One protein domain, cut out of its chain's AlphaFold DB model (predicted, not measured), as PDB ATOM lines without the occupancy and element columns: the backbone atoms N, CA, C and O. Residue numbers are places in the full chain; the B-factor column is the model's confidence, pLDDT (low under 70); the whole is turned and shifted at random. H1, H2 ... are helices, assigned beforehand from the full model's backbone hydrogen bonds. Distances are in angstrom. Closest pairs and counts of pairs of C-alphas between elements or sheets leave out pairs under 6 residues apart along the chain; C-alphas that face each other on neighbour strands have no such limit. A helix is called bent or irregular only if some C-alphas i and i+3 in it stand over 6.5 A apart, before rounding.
ATOM      1  N   ASN A   2     342.614 227.944 319.679       86.88
ATOM      2  CA  ASN A   2     343.532 228.428 320.706       86.88
ATOM      3  C   ASN A   2     344.395 229.486 320.022       86.88
ATOM      4  O   ASN A   2     345.355 229.137 319.344       86.88
ATOM      5  N   ILE A   3     344.008 230.754 320.167       93.25
ATOM      6  CA  ILE A   3     344.596 231.892 319.440       93.25
ATOM      7  C   ILE A   3     346.117 231.994 319.625       93.25
ATOM      8  O   ILE A   3     346.830 232.419 318.724       93.25
ATOM      9  N   VAL A   4     346.631 231.522 320.768       95.31
ATOM     10  CA  VAL A   4     348.072 231.424 321.031       95.31
ATOM     11  C   VAL A   4     348.727 230.397 320.109       95.31
ATOM     12  O   VAL A   4     349.796 230.654 319.570       95.31
ATOM     13  N   LYS A   5     348.092 229.236 319.899       95.62
ATOM     14  CA  LYS A   5     348.592 228.216 318.963       95.62
ATOM     15  C   LYS A   5     348.521 228.691 317.516       95.62
ATOM     16  O   LYS A   5     349.433 228.387 316.757       95.62
ATOM     17  N   GLU A   6     347.470 229.418 317.144       96.06
ATOM     18  CA  GLU A   6     347.319 229.989 315.799       96.06
ATOM     19  C   GLU A   6     348.438 230.990 315.513       96.06
ATOM     20  O   GLU A   6     349.201 230.784 314.574       96.06
ATOM     21  N   PHE A   7     348.634 231.978 316.393       96.38
ATOM     22  CA  PHE A   7     349.727 232.941 316.251       96.38
ATOM     23  C   PHE A   7     351.103 232.262 316.281       96.38
ATOM     24  O   PHE A   7     351.970 232.564 315.466       96.38
ATOM     25  N   ALA A   8     351.313 231.295 317.178       96.31
ATOM     26  CA  ALA A   8     352.572 230.559 317.227       96.31
ATOM     27  C   ALA A   8     352.843 229.772 315.935       96.31
ATOM     28  O   ALA A   8     353.978 229.735 315.472       96.31
ATOM     29  N   THR A   9     351.818 229.182 315.320       96.62
ATOM     30  CA  THR A   9     351.947 228.457 314.043       96.62
ATOM     31  C   THR A   9     352.192 229.416 312.882       96.62
ATOM     32  O   THR A   9     353.019 229.152 312.012       96.62
ATOM     33  N   GLU A  10     351.503 230.555 312.871       96.81
ATOM     34  CA  GLU A  10     351.692 231.601 311.870       96.81
ATOM     35  C   GLU A  10     353.141 232.102 311.862       96.81
ATOM     36  O   GLU A  10     353.764 232.189 310.803       96.81
ATOM     37  N   TRP A  11     353.697 232.343 313.052       96.81
ATOM     38  CA  TRP A  11     355.011 232.954 313.245       96.81
ATOM     39  C   TRP A  11     356.155 231.968 313.507       96.81
ATOM     40  O   TRP A  11     357.292 232.404 313.671       96.81
ATOM     41  N   GLY A  12     355.894 230.659 313.536       96.06
ATOM     42  CA  GLY A  12     356.914 229.641 313.808       96.06
ATOM     43  C   GLY A  12     357.517 229.748 315.213       96.06
ATOM     44  O   GLY A  12     358.732 229.660 315.365       96.06
ATOM     45  N   LEU A  13     356.684 229.982 316.229       96.44
ATOM     46  CA  LEU A  13     357.073 230.122 317.635       96.44
ATOM     47  C   LEU A  13     356.718 228.885 318.462       96.44
ATOM     48  O   LEU A  13     355.817 228.112 318.124       96.44
ATOM     49  N   ASP A  14     357.358 228.755 319.622       96.38
ATOM     50  CA  ASP A  14     356.901 227.823 320.647       96.38
ATOM     51  C   ASP A  14     355.602 228.327 321.307       96.38
ATOM     52  O   ASP A  14     355.569 229.345 322.007       96.38
ATOM     53  N   SER A  15     354.507 227.596 321.088       95.62
ATOM     54  CA  SER A  15     353.185 227.974 321.606       95.62
ATOM     55  C   SER A  15     353.073 227.939 323.136       95.62
ATOM     56  O   SER A  15     352.280 228.694 323.702       95.62
ATOM     57  N   LEU A  16     353.853 227.097 323.825       96.12
ATOM     58  CA  LEU A  16     353.832 226.998 325.287       96.12
ATOM     59  C   LEU A  16     354.582 228.174 325.915       96.12
ATOM     60  O   LEU A  16     354.098 228.776 326.877       96.12
ATOM     61  N   LEU A  17     355.729 228.540 325.343       97.12
ATOM     62  CA  LEU A  17     356.496 229.710 325.745       97.12
ATOM     63  C   LEU A  17     355.714 230.999 325.482       97.12
ATOM     64  O   LEU A  17     355.669 231.868 326.353       97.12
ATOM     65  N   LEU A  18     355.029 231.096 324.338       96.75
ATOM     66  CA  LEU A  18     354.161 232.233 324.030       96.75
ATOM     67  C   LEU A  18     352.995 232.342 325.021       96.75
ATOM     68  O   LEU A  18     352.729 233.425 325.540       96.75
ATOM     69  N   ALA A  19     352.343 231.223 325.359       95.69
ATOM     70  CA  ALA A  19     351.285 231.205 326.370       95.69
ATOM     71  C   ALA A  19     351.799 231.667 327.744       95.69
ATOM     72  O   ALA A  19     351.142 232.454 328.433       95.69
ATOM     73  N   LYS A  20     352.989 231.200 328.141       96.06
ATOM     74  CA  LYS A  20     353.646 231.602 329.390       96.06
ATOM     75  C   LYS A  20     353.972 233.097 329.390       96.06
ATOM     76  O   LYS A  20     353.681 233.773 330.375       96.06
ATOM     77  N   SER A  21     354.512 233.610 328.287       96.31
ATOM     78  CA  SER A  21     354.792 235.033 328.099       96.31
ATOM     79  C   SER A  21     353.527 235.878 328.239       96.31
ATOM     80  O   SER A  21     353.493 236.793 329.059       96.31
ATOM     81  N   LEU A  22     352.443 235.513 327.545       95.44
ATOM     82  CA  LEU A  22     351.165 236.229 327.606       95.44
ATOM     83  C   LEU A  22     350.563 236.232 329.020       95.44
ATOM     84  O   LEU A  22     350.039 237.247 329.495       95.44
ATOM     85  N   LYS A  23     350.672 235.110 329.739       94.25
ATOM     86  CA  LYS A  23     350.235 235.021 331.138       94.25
ATOM     87  C   LYS A  23     351.015 235.989 332.032       94.25
ATOM     88  O   LYS A  23     350.396 236.664 332.854       94.25
ATOM     89  N   SER A  24     352.329 236.085 331.842       95.25
ATOM     90  CA  SER A  24     353.225 236.965 332.605       95.25
ATOM     91  C   SER A  24     353.222 238.428 332.152       95.25
ATOM     92  O   SER A  24     353.764 239.263 332.866       95.25
ATOM     93  N   TYR A  25     352.648 238.746 330.990       95.75
ATOM     94  CA  TYR A  25     352.642 240.101 330.437       95.75
ATOM     95  C   TYR A  25     351.858 241.073 331.324       95.75
ATOM     96  O   TYR A  25     350.742 240.758 331.754       95.75
ATOM     97  N   ASP A  26     352.436 242.248 331.575       94.00
ATOM     98  CA  ASP A  26     351.849 243.310 332.391       94.00
ATOM     99  C   ASP A  26     351.448 244.499 331.512       94.00
ATOM    100  O   ASP A  26     352.282 245.155 330.894       94.00
ATOM    101  N   LEU A  27     350.151 244.819 331.505       92.06
ATOM    102  CA  LEU A  27     349.602 245.962 330.769       92.06
ATOM    103  C   LEU A  27     350.129 247.315 331.270       92.06
ATOM    104  O   LEU A  27     349.987 248.309 330.565       92.06
ATOM    105  N   LYS A  28     350.705 247.377 332.478       92.31
ATOM    106  CA  LYS A  28     351.325 248.595 333.022       92.31
ATOM    107  C   LYS A  28     352.741 248.840 332.491       92.31
ATOM    108  O   LYS A  28     353.241 249.945 332.664       92.31
ATOM    109  N   LYS A  29     353.366 247.828 331.883       91.69
ATOM    110  CA  LYS A  29     354.725 247.852 331.321       91.69
ATOM    111  C   LYS A  29     354.703 247.262 329.904       91.69
ATOM    112  O   LYS A  29     355.308 246.215 329.664       91.69
ATOM    113  N   PRO A  30     353.946 247.857 328.967       86.62
ATOM    114  CA  PRO A  30     353.689 247.247 327.667       86.62
ATOM    115  C   PRO A  30     354.950 247.029 326.815       86.62
ATOM    116  O   PRO A  30     354.951 246.160 325.941       86.62
ATOM    117  N   GLU A  31     356.016 247.784 327.085       87.25
ATOM    118  CA  GLU A  31     357.346 247.650 326.493       87.25
ATOM    119  C   GLU A  31     358.110 246.390 326.945       87.25
ATOM    120  O   GLU A  31     358.970 245.891 326.211       87.25
ATOM    121  N   GLU A  32     357.786 245.835 328.115       92.31
ATOM    122  CA  GLU A  32     358.425 244.637 328.662       92.31
ATOM    123  C   GLU A  32     357.666 243.382 328.205       92.31
ATOM    124  O   GLU A  32     356.648 242.999 328.778       92.31
ATOM    125  N   ILE A  33     358.176 242.697 327.175       94.19
ATOM    126  CA  ILE A  33     357.658 241.384 326.757       94.19
ATOM    127  C   ILE A  33     358.392 240.280 327.535       94.19
ATOM    128  O   ILE A  33     359.583 240.059 327.288       94.19
ATOM    129  N   PRO A  34     357.719 239.535 328.435       96.38
ATOM    130  CA  PRO A  34     358.352 238.448 329.175       96.38
ATOM    131  C   PRO A  34     358.894 237.374 328.233       96.38
ATOM    132  O   PRO A  34     358.221 236.981 327.280       96.38
ATOM    133  N   PHE A  35     360.088 236.855 328.516       95.81
ATOM    134  CA  PHE A  35     360.727 235.789 327.727       95.81
ATOM    135  C   PHE A  35     360.971 236.139 326.244       95.81
ATOM    136  O   PHE A  35     361.091 235.238 325.418       95.81
ATOM    137  N   ARG A  36     361.057 237.431 325.879       93.00
ATOM    138  CA  ARG A  36     361.265 237.866 324.484       93.00
ATOM    139  C   ARG A  36     362.467 237.200 323.818       93.00
ATOM    140  O   ARG A  36     362.353 236.719 322.695       93.00
ATOM    141  N   GLU A  37     363.608 237.179 324.497       92.50
ATOM    142  CA  GLU A  37     364.831 236.584 323.952       92.50
ATOM    143  C   GLU A  37     364.652 235.096 323.644       92.50
ATOM    144  O   GLU A  37     365.085 234.620 322.597       92.50
ATOM    145  N   ASP A  38     363.971 234.367 324.527       94.62
ATOM    146  CA  ASP A  38     363.723 232.941 324.345       94.62
ATOM    147  C   ASP A  38     362.698 232.693 323.234       94.62
ATOM    148  O   ASP A  38     362.905 231.807 322.408       94.62
ATOM    149  N   LEU A  39     361.657 233.527 323.121       94.06
ATOM    150  CA  LEU A  39     360.715 233.480 321.997       94.06
ATOM    151  C   LEU A  39     361.445 233.636 320.658       94.06
ATOM    152  O   LEU A  39     361.253 232.827 319.751       94.06
ATOM    153  N   VAL A  40     362.348 234.615 320.554       90.62
ATOM    154  CA  VAL A  40     363.158 234.840 319.346       90.62
ATOM    155  C   VAL A  40     364.090 233.656 319.060       90.62
ATOM    156  O   VAL A  40     364.292 233.311 317.897       90.62
ATOM    157  N   LYS A  41     364.631 232.977 320.081       91.94
ATOM    158  CA  LYS A  41     365.437 231.754 319.883       91.94
ATOM    159  C   LYS A  41     364.612 230.585 319.345       91.94
ATOM    160  O   LYS A  41     365.156 229.774 318.598       91.94
ATOM    161  N   THR A  42     363.321 230.510 319.682       91.56
ATOM    162  CA  THR A  42     362.412 229.461 319.181       91.56
ATOM    163  C   THR A  42     361.924 229.683 317.748       91.56
ATOM    164  O   THR A  42     361.280 228.791 317.206       91.56
ATOM    165  N   LEU A  43     362.246 230.827 317.122       93.00
ATOM    166  CA  LEU A  43     361.841 231.135 315.749       93.00
ATOM    167  C   LEU A  43     362.309 230.072 314.754       93.00
ATOM    168  O   LEU A  43     363.505 229.941 314.458       93.00
ATOM    169  N   ASP A  44     361.329 229.399 314.167       95.12
ATOM    170  CA  ASP A  44     361.509 228.385 313.147       95.12
ATOM    171  C   ASP A  44     360.788 228.792 311.858       95.12
ATOM    172  O   ASP A  44     359.588 228.579 311.669       95.12
ATOM    173  N   ALA A  45     361.557 229.364 310.930       94.19
ATOM    174  CA  ALA A  45     361.043 229.803 309.639       94.19
ATOM    175  C   ALA A  45     360.554 228.649 308.751       94.19
ATOM    176  O   ALA A  45     359.841 228.911 307.786       94.19
ATOM    177  N   THR A  46     360.913 227.396 309.055       94.94
ATOM    178  CA  THR A  46     360.415 226.219 308.323       94.94
ATOM    179  C   THR A  46     359.027 225.787 308.792       94.94
ATOM    180  O   THR A  46     358.305 225.137 308.041       94.94
ATOM    181  N   LYS A  47     358.644 226.166 310.017       94.81
ATOM    182  CA  LYS A  47     357.322 225.893 310.598       94.81
ATOM    183  C   LYS A  47     356.342 227.053 310.451       94.81
ATOM    184  O   LYS A  47     355.141 226.829 310.568       94.81
ATOM    185  N   ALA A  48     356.842 228.270 310.238       96.50
ATOM    186  CA  ALA A  48     356.005 229.439 310.004       96.50
ATOM    187  C   ALA A  48     355.112 229.235 308.771       96.50
ATOM    188  O   ALA A  48     355.543 228.680 307.762       96.50
ATOM    189  N   THR A  49     353.873 229.710 308.859       97.00
ATOM    190  CA  THR A  49     352.871 229.585 307.782       97.00
ATOM    191  C   THR A  49     352.491 230.930 307.158       97.00
ATOM    192  O   THR A  49     351.723 230.968 306.201       97.00
ATOM    193  N   ASN A  50     353.051 232.037 307.658       95.44
ATOM    194  CA  ASN A  50     352.855 233.365 307.082       95.44
ATOM    195  C   ASN A  50     353.699 233.612 305.816       95.44
ATOM    196  O   ASN A  50     354.571 232.830 305.442       95.44
ATOM    197  N   GLN A  51     353.480 234.766 305.180       94.12
ATOM    198  CA  GLN A  51     354.184 235.198 303.962       94.12
ATOM    199  C   GLN A  51     355.717 235.352 304.102       94.12
ATOM    200  O   GLN A  51     356.408 235.549 303.103       94.12
ATOM    201  N   PHE A  52     356.260 235.291 305.323       94.62
ATOM    202  CA  PHE A  52     357.694 235.382 305.617       94.62
ATOM    203  C   PHE A  52     358.337 234.016 305.904       94.62
ATOM    204  O   PHE A  52     359.534 233.959 306.214       94.62
ATOM    205  N   ALA A  53     357.571 232.924 305.790       92.56
ATOM    206  CA  ALA A  53     358.072 231.560 305.893       92.56
ATOM    207  C   ALA A  53     359.301 231.330 304.992       92.56
ATOM    208  O   ALA A  53     359.452 231.919 303.920       92.56
ATOM    209  N   GLY A  54     360.235 230.509 305.468       92.19
ATOM    210  CA  GLY A  54     361.522 230.254 304.818       92.19
ATOM    211  C   GLY A  54     362.587 231.344 305.015       92.19
ATOM    212  O   GLY A  54     363.769 231.065 304.821       92.19
ATOM    213  N   SER A  55     362.236 232.558 305.467       95.38
ATOM    214  CA  SER A  55     363.204 233.633 305.734       95.38
ATOM    215  C   SER A  55     363.266 234.008 307.214       95.38
ATOM    216  O   SER A  55     362.538 234.878 307.688       95.38
ATOM    217  N   LYS A  56     364.213 233.409 307.951       92.31
ATOM    218  CA  LYS A  56     364.406 233.685 309.387       92.31
ATOM    219  C   LYS A  56     364.656 235.167 309.690       92.31
ATOM    220  O   LYS A  56     364.152 235.673 310.688       92.31
ATOM    221  N   LEU A  57     365.397 235.867 308.826       94.25
ATOM    222  CA  LEU A  57     365.668 237.296 308.994       94.25
ATOM    223  C   LEU A  57     364.385 238.132 308.877       94.25
ATOM    224  O   LEU A  57     364.086 238.893 309.794       94.25
ATOM    225  N   LYS A  58     363.613 237.961 307.792       94.94
ATOM    226  CA  LYS A  58     362.348 238.692 307.595       94.94
ATOM    227  C   LYS A  58     361.348 238.366 308.701       94.94
ATOM    228  O   LYS A  58     360.770 239.276 309.280       94.94
ATOM    229  N   LEU A  59     361.214 237.087 309.047       94.69
ATOM    230  CA  LEU A  59     360.319 236.630 310.105       94.69
ATOM    231  C   LEU A  59     360.661 237.277 311.456       94.69
ATOM    232  O   LEU A  59     359.771 237.790 312.123       94.69
ATOM    233  N   ASN A  60     361.945 237.336 311.827       93.75
ATOM    234  CA  ASN A  60     362.377 238.011 313.051       93.75
ATOM    235  C   ASN A  60     362.110 239.525 313.000       93.75
ATOM    236  O   ASN A  60     361.618 240.101 313.969       93.75
ATOM    237  N   MET A  61     362.417 240.190 311.882       94.69
ATOM    238  CA  MET A  61     362.184 241.632 311.732       94.69
ATOM    239  C   MET A  61     360.704 241.993 311.883       94.69
ATOM    240  O   MET A  61     360.380 242.925 312.615       94.69
ATOM    241  N   GLU A  62     359.814 241.248 311.229       95.81
ATOM    242  CA  GLU A  62     358.375 241.511 311.288       95.81
ATOM    243  C   GLU A  62     357.764 241.067 312.622       95.81
ATOM    244  O   GLU A  62     356.947 241.799 313.183       95.81
ATOM    245  N   LEU A  63     358.231 239.957 313.212       94.69
ATOM    246  CA  LEU A  63     357.787 239.527 314.540       94.69
ATOM    247  C   LEU A  63     358.053 240.611 315.588       94.69
ATOM    248  O   LEU A  63     357.197 240.891 316.423       94.69
ATOM    249  N   ASN A  64     359.222 241.258 315.532       92.44
ATOM    250  CA  ASN A  64     359.572 242.327 316.466       92.44
ATOM    251  C   ASN A  64     358.613 243.528 316.404       92.44
ATOM    252  O   ASN A  64     358.514 244.246 317.401       92.44
ATOM    253  N   LYS A  65     357.912 243.727 315.277       93.44
ATOM    254  CA  LYS A  65     356.905 244.781 315.096       93.44
ATOM    255  C   LYS A  65     355.527 244.350 315.594       93.44
ATOM    256  O   LYS A  65     354.873 245.121 316.286       93.44
ATOM    257  N   VAL A  66     355.097 243.129 315.260       94.94
ATOM    258  CA  VAL A  66     353.722 242.677 315.539       94.94
ATOM    259  C   VAL A  66     353.536 242.092 316.938       94.94
ATOM    260  O   VAL A  66     352.453 242.200 317.508       94.94
ATOM    261  N   LEU A  67     354.578 241.486 317.518       94.81
ATOM    262  CA  LEU A  67     354.476 240.783 318.797       94.81
ATOM    263  C   LEU A  67     354.029 241.705 319.946       94.81
ATOM    264  O   LEU A  67     353.128 241.296 320.673       94.81
ATOM    265  N   PRO A  68     354.571 242.931 320.124       93.88
ATOM    266  CA  PRO A  68     354.098 243.832 321.179       93.88
ATOM    267  C   PRO A  68     352.601 244.148 321.065       93.88
ATOM    268  O   PRO A  68     351.877 244.072 322.056       93.88
ATOM    269  N   GLN A  69     352.130 244.445 319.849       94.56
ATOM    270  CA  GLN A  69     350.727 244.775 319.588       94.56
ATOM    271  C   GLN A  69     349.821 243.577 319.887       94.56
ATOM    272  O   GLN A  69     348.866 243.696 320.654       94.56
ATOM    273  N   TRP A  70     350.180 242.399 319.374       96.00
ATOM    274  CA  TRP A  70     349.425 241.172 319.614       96.00
ATOM    275  C   TRP A  70     349.351 240.816 321.108       96.00
ATOM    276  O   TRP A  70     348.283 240.467 321.610       96.00
ATOM    277  N   MET A  71     350.457 240.955 321.849       95.62
ATOM    278  CA  MET A  71     350.496 240.698 323.296       95.62
ATOM    279  C   MET A  71     349.519 241.598 324.060       95.62
ATOM    280  O   MET A  71     348.769 241.115 324.914       95.62
ATOM    281  N   GLN A  72     349.491 242.889 323.725       94.94
ATOM    282  CA  GLN A  72     348.578 243.856 324.324       94.94
ATOM    283  C   GLN A  72     347.114 243.537 324.002       94.94
ATOM    284  O   GLN A  72     346.287 243.468 324.913       94.94
ATOM    285  N   GLU A  73     346.798 243.286 322.732       94.81
ATOM    286  CA  GLU A  73     345.446 242.939 322.289       94.81
ATOM    287  C   GLU A  73     344.923 241.676 322.977       94.81
ATOM    288  O   GLU A  73     343.805 241.664 323.499       94.81
ATOM    289  N   MET A  74     345.737 240.618 323.029       94.56
ATOM    290  CA  MET A  74     345.339 239.367 323.665       94.56
ATOM    291  C   MET A  74     345.147 239.546 325.167       94.56
ATOM    292  O   MET A  74     344.155 239.072 325.723       94.56
ATOM    293  N   LYS A  75     346.049 240.264 325.841       92.69
ATOM    294  CA  LYS A  75     345.929 240.486 327.284       92.69
ATOM    295  C   LYS A  75     344.685 241.295 327.647       92.69
ATOM    296  O   LYS A  75     344.095 241.032 328.688       92.69
ATOM    297  N   LEU A  76     344.275 242.241 326.801       92.25
ATOM    298  CA  LEU A  76     343.025 242.985 326.970       92.25
ATOM    299  C   LEU A  76     341.790 242.122 326.686       92.25
ATOM    300  O   LEU A  76     340.806 242.225 327.410       92.25
ATOM    301  N   ARG A  77     341.843 241.261 325.660       90.19
ATOM    302  CA  ARG A  77     340.726 240.385 325.271       90.19
ATOM    303  C   ARG A  77     340.415 239.300 326.306       90.19
ATOM    304  O   ARG A  77     339.257 238.924 326.441       90.19
TER     305      ARG A  77
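What this domain is: This is residues 2 to 77 of the 79 residues of the protein "Type I site-specific deoxyribonuclease, HsdR family protein" of Streptococcus sp. GMD4S (UniProt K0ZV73). A long bent helix, H4, runs along the length of an elongated domain, with the shorter helices H1, H2 and H3 gathered beside it. H2 and H3 make a loose antiparallel hairpin, H1 meets H2 at a steep angle, and the H4b arm of H4 crosses H2. The printed part has 76 residues with four named helices, in the order H1, H2, H3, H4, and no named strand; the class is all helix. It is compact, with a radius of gyration of the C-alphas of 11.5 A, and only just elongated, spanning 35 by 23 by 18 A.

How they stand to each other: H1, residues 3 to 11, touches H2, residues 15 to 24, at a steep tilt of 57 degrees, opposite ways; their closest C-alphas, of Ala 8 and Ser 15, are 5.1 A apart. H2 and H3, residues 36 to 41, form a helical hairpin at a shallow tilt of 9 degrees, but only just touch, with 3 pairs of C-alphas within 8 A; the closest, of Leu 17 and Leu 39, are 6.8 A apart. H4, residues 56 to 77, was assigned as one helix by its hydrogen bonds but is bent: C-alphas 65 and 68 are 6.8 A apart, and its arms H4a and H4b stand at 53 degrees. H4a is close to H3 but not clearly touching, with the closest C-alphas, of Val 40 and Asn 60, 7.1 A apart. H4b touches H2, only just about perpendicular at 71 degrees, with the closest C-alphas, of Leu 22 and Met 71, 6.2 A apart. H1 and H4b are near each other, while H1 and H3 are apart. Every O i to N i+4 pair is within hydrogen-bond range in H1, H2, H3 and H4b, and 5 of 6 are in H4a.

Where its parts are: H1 begins at C-alpha 3 (344.596, 231.892, 319.440) and is 12.2 A long; H2 is 14.2 A and H3 8.7 A. H4a, residues 56 to 65, is 14.6 A long and begins at C-alpha 56 (364.406, 233.685, 309.387). H4b, residues 68 to 77, is 14.4 A long and ends at C-alpha 77 (340.726, 240.385, 325.271).

The domain as a whole: The two C-alphas farthest apart, of Lys 28 and Gly 54, are 35.2 A apart. The link from H1 to H2 is tight; those from H2 to H3 and from H3 to H4, with 11 and 14 residues, are long. The printed part has no cut, and no printed residue is under 70 in pLDDT.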